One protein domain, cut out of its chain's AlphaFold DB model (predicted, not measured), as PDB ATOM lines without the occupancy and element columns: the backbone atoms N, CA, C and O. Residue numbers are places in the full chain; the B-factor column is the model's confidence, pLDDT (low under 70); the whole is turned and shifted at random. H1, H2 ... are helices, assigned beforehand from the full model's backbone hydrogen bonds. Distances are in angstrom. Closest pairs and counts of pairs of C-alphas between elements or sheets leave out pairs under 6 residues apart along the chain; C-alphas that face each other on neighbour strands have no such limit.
ATOM      1  N   ARG A   9     -39.026 126.489 -11.677       92.75
ATOM      2  CA  ARG A   9     -39.373 126.627 -10.257       92.75
ATOM      3  C   ARG A   9     -40.523 125.710  -9.809       92.75
ATOM      4  O   ARG A   9     -40.382 125.139  -8.733       92.75
ATOM      5  N   PRO A  10     -41.620 125.515 -10.571       94.19
ATOM      6  CA  PRO A  10     -42.690 124.602 -10.165       94.19
ATOM      7  C   PRO A  10     -42.218 123.147 -10.061       94.19
ATOM      8  O   PRO A  10     -42.558 122.464  -9.102       94.19
ATOM      9  N   ALA A  11     -41.384 122.690 -11.002       94.00
ATOM     10  CA  ALA A  11     -40.825 121.339 -10.980       94.00
ATOM     11  C   ALA A  11     -39.893 121.132  -9.777       94.00
ATOM     12  O   ALA A  11     -40.000 120.128  -9.079       94.00
ATOM     13  N   LEU A  12     -39.030 122.113  -9.492       93.44
ATOM     14  CA  LEU A  12     -38.114 122.076  -8.347       93.44
ATOM     15  C   LEU A  12     -38.853 122.162  -7.009       93.44
ATOM     16  O   LEU A  12     -38.487 121.464  -6.070       93.44
ATOM     17  N   ALA A  13     -39.908 122.976  -6.929       91.50
ATOM     18  CA  ALA A  13     -40.767 123.026  -5.755       91.50
ATOM     19  C   ALA A  13     -41.447 121.672  -5.541       91.50
ATOM     20  O   ALA A  13     -41.335 121.118  -4.455       91.50
ATOM     21  N   ASN A  14     -42.084 121.102  -6.564       93.56
ATOM     22  CA  ASN A  14     -42.715 119.787  -6.450       93.56
ATOM     23  C   ASN A  14     -41.712 118.711  -6.025       93.56
ATOM     24  O   ASN A  14     -42.022 117.916  -5.144       93.56
ATOM     25  N   PHE A  15     -40.499 118.734  -6.585       93.75
ATOM     26  CA  PHE A  15     -39.417 117.852  -6.166       93.75
ATOM     27  C   PHE A  15     -39.099 118.015  -4.675       93.75
ATOM     28  O   PHE A  15     -39.184 117.034  -3.943       93.75
ATOM     29  N   ALA A  16     -38.827 119.238  -4.210       90.94
ATOM     30  CA  ALA A  16     -38.501 119.507  -2.809       90.94
ATOM     31  C   ALA A  16     -39.618 119.069  -1.844       90.94
ATOM     32  O   ALA A  16     -39.325 118.497  -0.804       90.94
ATOM     33  N   HIS A  17     -40.891 119.262  -2.209       90.19
ATOM     34  CA  HIS A  17     -42.024 118.817  -1.385       90.19
ATOM     35  C   HIS A  17     -42.228 117.297  -1.421       90.19
ATOM     36  O   HIS A  17     -42.662 116.711  -0.435       90.19
ATOM     37  N   SER A  18     -41.948 116.650  -2.558       89.62
ATOM     38  CA  SER A  18     -42.053 115.191  -2.690       89.62
ATOM     39  C   SER A  18     -40.919 114.452  -1.982       89.62
ATOM     40  O   SER A  18     -41.049 113.272  -1.657       89.62
ATOM     41  N   MET A  19     -39.800 115.139  -1.757       88.44
ATOM     42  CA  MET A  19     -38.611 114.552  -1.179       88.44
ATOM     43  C   MET A  19     -38.748 114.500   0.343       88.44
ATOM     44  O   MET A  19     -38.480 115.464   1.047       88.44
ATOM     45  N   THR A  20     -39.167 113.346   0.857       85.25
ATOM     46  CA  THR A  20     -39.299 113.102   2.306       85.25
ATOM     47  C   THR A  20     -37.973 112.770   2.991       85.25
ATOM     48  O   THR A  20     -37.930 112.604   4.206       85.25
ATOM     49  N   THR A  21     -36.902 112.607   2.215       88.88
ATOM     50  CA  THR A  21     -35.599 112.120   2.678       88.88
ATOM     51  C   THR A  21     -34.505 113.109   2.287       88.88
ATOM     52  O   THR A  21     -34.667 113.888   1.354       88.88
ATOM     53  N   TYR A  22     -33.355 113.057   2.956       92.94
ATOM     54  CA  TYR A  22     -32.211 113.889   2.595       92.94
ATOM     55  C   TYR A  22     -31.743 113.659   1.159       92.94
ATOM     56  O   TYR A  22     -31.802 112.547   0.624       92.94
ATOM     57  N   ILE A  23     -31.175 114.709   0.570       92.50
ATOM     58  CA  ILE A  23     -30.615 114.713  -0.781       92.50
ATOM     59  C   ILE A  23     -29.539 113.634  -0.973       92.50
ATOM     60  O   ILE A  23     -29.362 113.115  -2.073       92.50
ATOM     61  N   ASN A  24     -28.866 113.238   0.108       92.44
ATOM     62  CA  ASN A  24     -27.887 112.154   0.142       92.44
ATOM     63  C   ASN A  24     -28.466 110.803  -0.306       92.44
ATOM     64  O   ASN A  24     -27.738 109.979  -0.855       92.44
ATOM     65  N   HIS A  25     -29.768 110.595  -0.114       93.25
ATOM     66  CA  HIS A  25     -30.472 109.370  -0.487       93.25
ATOM     67  C   HIS A  25     -31.176 109.477  -1.843       93.25
ATOM     68  O   HIS A  25     -31.957 108.595  -2.200       93.25
ATOM     69  N   LEU A  26     -30.916 110.547  -2.605       94.44
ATOM     70  CA  LEU A  26     -31.474 110.709  -3.940       94.44
ATOM     71  C   LEU A  26     -31.014 109.556  -4.831       94.44
ATOM     72  O   LEU A  26     -29.812 109.362  -5.039       94.44
ATOM     73  N   SER A  27     -31.958 108.798  -5.386       95.56
ATOM     74  CA  SER A  27     -31.580 107.732  -6.302       95.56
ATOM     75  C   SER A  27     -31.087 108.326  -7.633       95.56
ATOM     76  O   SER A  27     -31.563 109.377  -8.077       95.56
ATOM     77  N   PRO A  28     -30.166 107.651  -8.343       96.44
ATOM     78  CA  PRO A  28     -29.702 108.118  -9.650       96.44
ATOM     79  C   PRO A  28     -30.821 108.243 -10.696       96.44
ATOM     80  O   PRO A  28     -30.677 108.986 -11.671       96.44
ATOM     81  N   LYS A  29     -31.922 107.501 -10.512       96.00
ATOM     82  CA  LYS A  29     -33.109 107.553 -11.366       96.00
ATOM     83  C   LYS A  29     -33.927 108.811 -11.081       96.00
ATOM     84  O   LYS A  29     -34.184 109.560 -12.015       96.00
ATOM     85  N   ASP A  30     -34.235 109.087  -9.819       95.00
ATOM     86  CA  ASP A  30     -35.017 110.270  -9.439       95.00
ATOM     87  C   ASP A  30     -34.277 111.549  -9.837       95.00
ATOM     88  O   ASP A  30     -34.865 112.492 -10.356       95.00
ATOM     89  N   PHE A  31     -32.948 111.554  -9.715       95.75
ATOM     90  CA  PHE A  31     -32.138 112.675 -10.182       95.75
ATOM     91  C   PHE A  31     -32.233 112.904 -11.703       95.75
ATOM     92  O   PHE A  31     -32.234 114.047 -12.159       95.75
ATOM     93  N   ASN A  32     -32.337 111.830 -12.495       96.06
ATOM     94  CA  ASN A  32     -32.599 111.925 -13.935       96.06
ATOM     95  C   ASN A  32     -34.006 112.464 -14.225       96.06
ATOM     96  O   ASN A  32     -34.160 113.273 -15.137       96.06
ATOM     97  N   GLU A  33     -35.009 112.033 -13.460       95.56
ATOM     98  CA  GLU A  33     -36.389 112.503 -13.605       95.56
ATOM     99  C   GLU A  33     -36.486 114.003 -13.309       95.56
ATOM    100  O   GLU A  33     -37.017 114.755 -14.123       95.56
ATOM    101  N   VAL A  34     -35.873 114.471 -12.215       95.25
ATOM    102  CA  VAL A  34     -35.789 115.906 -11.909       95.25
ATOM    103  C   VAL A  34     -35.113 116.651 -13.043       95.25
ATOM    104  O   VAL A  34     -35.649 117.650 -13.503       95.25
ATOM    105  N   TYR A  35     -33.965 116.163 -13.522       96.00
ATOM    106  CA  TYR A  35     -33.230 116.794 -14.614       96.00
ATOM    107  C   TYR A  35     -34.073 116.935 -15.893       96.00
ATOM    108  O   TYR A  35     -34.007 117.981 -16.540       96.00
ATOM    109  N   ASP A  36     -34.878 115.927 -16.240       95.56
ATOM    110  CA  ASP A  36     -35.759 115.949 -17.419       95.56
ATOM    111  C   ASP A  36     -36.955 116.891 -17.272       95.56
ATOM    112  O   ASP A  36     -37.458 117.400 -18.272       95.56
ATOM    113  N   LEU A  37     -37.407 117.143 -16.042       95.38
ATOM    114  CA  LEU A  37     -38.497 118.078 -15.763       95.38
ATOM    115  C   LEU A  37     -38.064 119.550 -15.853       95.38
ATOM    116  O   LEU A  37     -38.922 120.435 -15.889       95.38
ATOM    117  N   LEU A  38     -36.758 119.838 -15.863       95.88
ATOM    118  CA  LEU A  38     -36.255 121.211 -15.937       95.88
ATOM    119  C   LEU A  38     -36.255 121.748 -17.369       95.88
ATOM    120  O   LEU A  38     -36.043 121.036 -18.350       95.88
ATOM    121  N   VAL A  39     -36.431 123.061 -17.469       95.38
ATOM    122  CA  VAL A  39     -36.383 123.797 -18.728       95.38
ATOM    123  C   VAL A  39     -34.937 124.191 -19.021       95.38
ATOM    124  O   VAL A  39     -34.357 125.054 -18.355       95.38
ATOM    125  N   TRP A  40     -34.358 123.563 -20.043       94.31
ATOM    126  CA  TRP A  40     -32.988 123.808 -20.492       94.31
ATOM    127  C   TRP A  40     -32.931 124.683 -21.749       94.31
ATOM    128  O   TRP A  40     -33.812 124.642 -22.606       94.31
ATOM    129  N   THR A  41     -31.876 125.487 -21.853       91.25
ATOM    130  CA  THR A  41     -31.519 126.322 -23.001       91.25
ATOM    131  C   THR A  41     -30.022 126.137 -23.312       91.25
ATOM    132  O   THR A  41     -29.181 126.600 -22.533       91.25
ATOM    133  N   PRO A  42     -29.658 125.495 -24.438       88.38
ATOM    134  CA  PRO A  42     -30.546 124.932 -25.464       88.38
ATOM    135  C   PRO A  42     -31.437 123.795 -24.922       88.38
ATOM    136  O   PRO A  42     -31.116 123.215 -23.887       88.38
ATOM    137  N   PRO A  43     -32.582 123.504 -25.564       88.62
ATOM    138  CA  PRO A  43     -33.409 122.366 -25.178       88.62
ATOM    139  C   PRO A  43     -32.679 121.040 -25.448       88.62
ATOM    140  O   PRO A  43     -31.776 120.971 -26.281       88.62
ATOM    141  N   LEU A  44     -33.100 119.984 -24.747       86.56
ATOM    142  CA  LEU A  44     -32.590 118.620 -24.918       86.56
ATOM    143  C   LEU A  44     -32.705 118.142 -26.385       86.56
ATOM    144  O   LEU A  44     -33.639 118.550 -27.082       86.56
ATOM    145  N   PRO A  45     -31.830 117.226 -26.852       86.56
ATOM    146  CA  PRO A  45     -30.807 116.490 -26.100       86.56
ATOM    147  C   PRO A  45     -29.467 117.234 -25.980       86.56
ATOM    148  O   PRO A  45     -29.011 117.882 -26.917       86.56
ATOM    149  N   HIS A  46     -28.797 117.074 -24.837       88.19
ATOM    150  CA  HIS A  46     -27.425 117.546 -24.628       88.19
ATOM    151  C   HIS A  46     -26.404 116.450 -24.938       88.19
ATOM    152  O   HIS A  46     -26.715 115.257 -24.887       88.19
ATOM    153  N   THR A  47     -25.156 116.839 -25.205       93.38
ATOM    154  CA  THR A  47     -24.056 115.868 -25.230       93.38
ATOM    155  C   THR A  47     -23.822 115.284 -23.825       93.38
ATOM    156  O   THR A  47     -24.083 115.966 -22.829       93.38
ATOM    157  N   PRO A  48     -23.280 114.055 -23.684       93.75
ATOM    158  CA  PRO A  48     -23.038 113.459 -22.365       93.75
ATOM    159  C   PRO A  48     -22.155 114.315 -21.441       93.75
ATOM    160  O   PRO A  48     -22.369 114.348 -20.230       93.75
ATOM    161  N   ALA A  49     -21.180 115.035 -22.006       93.62
ATOM    162  CA  ALA A  49     -20.309 115.935 -21.253       93.62
ATOM    163  C   ALA A  49     -21.062 117.174 -20.736       93.62
ATOM    164  O   ALA A  49     -20.897 117.571 -19.581       93.62
ATOM    165  N   GLU A  50     -21.921 117.769 -21.569       94.06
ATOM    166  CA  GLU A  50     -22.774 118.893 -21.170       94.06
ATOM    167  C   GLU A  50     -23.804 118.470 -20.125       94.06
ATOM    168  O   GLU A  50     -23.989 119.176 -19.137       94.06
ATOM    169  N   GLU A  51     -24.429 117.305 -20.295       94.50
ATOM    170  CA  GLU A  51     -25.378 116.755 -19.329       94.50
ATOM    171  C   GLU A  51     -24.721 116.536 -17.961       94.50
ATOM    172  O   GLU A  51     -25.258 116.981 -16.947       94.50
ATOM    173  N   MET A  52     -23.526 115.936 -17.919       95.31
ATOM    174  CA  MET A  52     -22.778 115.749 -16.672       95.31
ATOM    175  C   MET A  52     -22.468 117.094 -15.993       95.31
ATOM    176  O   MET A  52     -22.663 117.243 -14.783       95.31
ATOM    177  N   ARG A  53     -22.034 118.098 -16.765       95.12
ATOM    178  CA  ARG A  53     -21.786 119.455 -16.252       95.12
ATOM    179  C   ARG A  53     -23.067 120.101 -15.722       95.12
ATOM    180  O   ARG A  53     -23.056 120.706 -14.651       95.12
ATOM    181  N   ASN A  54     -24.171 119.968 -16.449       95.38
ATOM    182  CA  ASN A  54     -25.471 120.525 -16.089       95.38
ATOM    183  C   ASN A  54     -26.047 119.873 -14.830       95.38
ATOM    184  O   ASN A  54     -26.567 120.574 -13.965       95.38
ATOM    185  N   LYS A  55     -25.880 118.559 -14.680       95.88
ATOM    186  CA  LYS A  55     -26.231 117.816 -13.469       95.88
ATOM    187  C   LYS A  55     -25.404 118.241 -12.262       95.88
ATOM    188  O   LYS A  55     -25.969 118.497 -11.205       95.88
ATOM    189  N   ARG A  56     -24.085 118.395 -12.418       95.94
ATOM    190  CA  ARG A  56     -23.226 118.922 -11.344       95.94
ATOM    191  C   ARG A  56     -23.701 120.306 -10.890       95.94
ATOM    192  O   ARG A  56     -23.894 120.533  -9.703       95.94
ATOM    193  N   ASN A  57     -23.972 121.188 -11.849       94.94
ATOM    194  CA  ASN A  57     -24.504 122.525 -11.599       94.94
ATOM    195  C   ASN A  57     -25.878 122.509 -10.906       94.94
ATOM    196  O   ASN A  57     -26.120 123.319 -10.013       94.94
ATOM    197  N   LEU A  58     -26.775 121.606 -11.314       94.94
ATOM    198  CA  LEU A  58     -28.080 121.415 -10.681       94.94
ATOM    199  C   LEU A  58     -27.921 121.006  -9.218       94.94
ATOM    200  O   LEU A  58     -28.556 121.602  -8.354       94.94
ATOM    201  N   LEU A  59     -27.040 120.050  -8.932       94.81
ATOM    202  CA  LEU A  59     -26.805 119.582  -7.571       94.81
ATOM    203  C   LEU A  59     -26.284 120.704  -6.665       94.81
ATOM    204  O   LEU A  59     -26.846 120.946  -5.600       94.81
ATOM    205  N   SER A  60     -25.276 121.451  -7.129       93.56
ATOM    206  CA  SER A  60     -24.759 122.621  -6.409       93.56
ATOM    207  C   SER A  60     -25.839 123.678  -6.176       93.56
ATOM    208  O   SER A  60     -25.871 124.316  -5.125       93.56
ATOM    209  N   TRP A  61     -26.740 123.866  -7.143       94.00
ATOM    210  CA  TRP A  61     -27.858 124.790  -6.999       94.00
ATOM    211  C   TRP A  61     -28.863 124.308  -5.946       94.00
ATOM    212  O   TRP A  61     -29.254 125.111  -5.098       94.00
ATOM    213  N   ILE A  62     -29.240 123.024  -5.943       93.31
ATOM    214  CA  ILE A  62     -30.167 122.466  -4.944       93.31
ATOM    215  C   ILE A  62     -29.567 122.613  -3.543       93.31
ATOM    216  O   ILE A  62     -30.213 123.185  -2.674       93.31
ATOM    217  N   MET A  63     -28.305 122.218  -3.345       92.31
ATOM    218  CA  MET A  63     -27.624 122.333  -2.046       92.31
ATOM    219  C   MET A  63     -27.553 123.773  -1.519       92.31
ATOM    220  O   MET A  63     -27.511 123.986  -0.310       92.31
ATOM    221  N   ARG A  64     -27.509 124.765  -2.415       93.88
ATOM    222  CA  ARG A  64     -27.469 126.183  -2.043       93.88
ATOM    223  C   ARG A  64     -28.845 126.755  -1.700       93.88
ATOM    224  O   ARG A  64     -28.912 127.672  -0.890       93.88
ATOM    225  N   ASN A  65     -29.905 126.286  -2.359       93.19
ATOM    226  CA  ASN A  65     -31.256 126.838  -2.200       93.19
ATOM    227  C   ASN A  65     -32.120 126.051  -1.207       93.19
ATOM    228  O   ASN A  65     -33.088 126.615  -0.715       93.19
ATOM    229  N   TYR A  66     -31.759 124.799  -0.919       93.06
ATOM    230  CA  TYR A  66     -32.459 123.904   0.005       93.06
ATOM    231  C   TYR A  66     -31.463 123.263   0.990       93.06
ATOM    232  O   TYR A  66     -31.214 122.053   0.927       93.06
ATOM    233  N   PRO A  67     -30.797 124.061   1.848       92.94
ATOM    234  CA  PRO A  67     -29.840 123.540   2.825       92.94
ATOM    235  C   PRO A  67     -30.462 122.536   3.807       92.94
ATOM    236  O   PRO A  67     -29.761 121.645   4.274       92.94
ATOM    237  N   GLU A  68     -31.765 122.630   4.070       92.94
ATOM    238  CA  GLU A  68     -32.541 121.717   4.915       92.94
ATOM    239  C   GLU A  68     -32.609 120.286   4.368       92.94
ATOM    240  O   GLU A  68     -32.760 119.335   5.130       92.94
ATOM    241  N   LEU A  69     -32.440 120.107   3.053       91.62
ATOM    242  CA  LEU A  69     -32.398 118.779   2.439       91.62
ATOM    243  C   LEU A  69     -31.036 118.100   2.617       91.62
ATOM    244  O   LEU A  69     -30.876 116.934   2.250       91.62
ATOM    245  N   ARG A  70     -30.029 118.799   3.145       92.56
ATOM    246  CA  ARG A  70     -28.699 118.233   3.374       92.56
ATOM    247  C   ARG A  70     -28.679 117.443   4.678       92.56
ATOM    248  O   ARG A  70     -29.124 117.930   5.711       92.56
ATOM    249  N   HIS A  71     -28.094 116.246   4.647       92.69
ATOM    250  CA  HIS A  71     -27.878 115.486   5.875       92.69
ATOM    251  C   HIS A  71     -26.876 116.232   6.781       92.69
ATOM    252  O   HIS A  71     -25.812 116.626   6.292       92.69
ATOM    253  N   PRO A  72     -27.153 116.414   8.087       91.00
ATOM    254  CA  PRO A  72     -26.285 117.191   8.977       91.00
ATOM    255  C   PRO A  72     -24.913 116.539   9.207       91.00
ATOM    256  O   PRO A  72     -23.916 117.236   9.373       91.00
ATOM    257  N   THR A  73     -24.846 115.205   9.199       93.62
ATOM    258  CA  THR A  73     -23.626 114.454   9.551       93.62
ATOM    259  C   THR A  73     -22.984 113.687   8.396       93.62
ATOM    260  O   THR A  73     -21.851 113.234   8.528       93.62
ATOM    261  N   GLU A  74     -23.670 113.531   7.261       94.06
ATOM    262  CA  GLU A  74     -23.209 112.666   6.172       94.06
ATOM    263  C   GLU A  74     -22.819 113.512   4.957       94.06
ATOM    264  O   GLU A  74     -23.578 114.366   4.488       94.06
ATOM    265  N   SER A  75     -21.623 113.256   4.425       92.75
ATOM    266  CA  SER A  75     -21.178 113.875   3.178       92.75
ATOM    267  C   SER A  75     -21.935 113.288   1.990       92.75
ATOM    268  O   SER A  75     -22.063 112.073   1.856       92.75
ATOM    269  N   MET A  76     -22.416 114.151   1.099       89.88
ATOM    270  CA  MET A  76     -23.183 113.726  -0.065       89.88
ATOM    271  C   MET A  76     -22.285 112.984  -1.072       89.88
ATOM    272  O   MET A  76     -21.299 113.572  -1.536       89.88
ATOM    273  N   PRO A  77     -22.638 111.757  -1.512       93.06
ATOM    274  CA  PRO A  77     -21.857 110.980  -2.477       93.06
ATOM    275  C   PRO A  77     -22.031 111.505  -3.917       93.06
ATOM    276  O   PRO A  77     -22.466 110.799  -4.827       93.06
TER     277      PRO A  77
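AT A GLANCE: This is residues 9 to 77 of the 358 residues of an uncharacterized protein of Pseudocercospora musae (UniProt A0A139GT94). A hairpin of two short helices, H1 and H2, stands with a longer helix, H3, that crosses H2 nearly at right angles; the three centres make a triangle. The H2 to H3 link, with Pro 42, makes one end of the long axis, and the tail of residues 66 to 77, with Thr 73, the other. The 69 printed residues hold three named helices and no named strand: all helix, compact, radius of gyration of the C-alphas 12.3 A, spans 36 by 24 by 21 A.

HOW THE PARTS SIT: H1, residues 9 to 18, and H2, residues 28 to 37, form a helical hairpin and touch, closest at C-alphas of Ala 11 and Leu 37, 6.2 A apart. They run opposite ways at a shallow tilt of 31 degrees. H3, residues 48 to 65, is close to H2 but not clearly touching, closest at C-alphas of Tyr 35 and Lys 55, 7.2 A. Their lines are about perpendicular, at 89 degrees. H1 and H3 are apart. In H1, H2 and H3 every O i to N i+4 pair is within hydrogen-bond range.

IN THESE COORDINATES: H1 begins at C-alpha 9 (-39.373, 126.627, -10.257). H3 measures 25.6 A and ends at C-alpha 65 (-31.256, 126.838, -2.200).

THE WHOLE: The C-alphas farthest apart, Pro 42 and Thr 73, are 37.2 A apart. The printed part has no cut, both links are short, and no printed residue is under 70 in pLDDT.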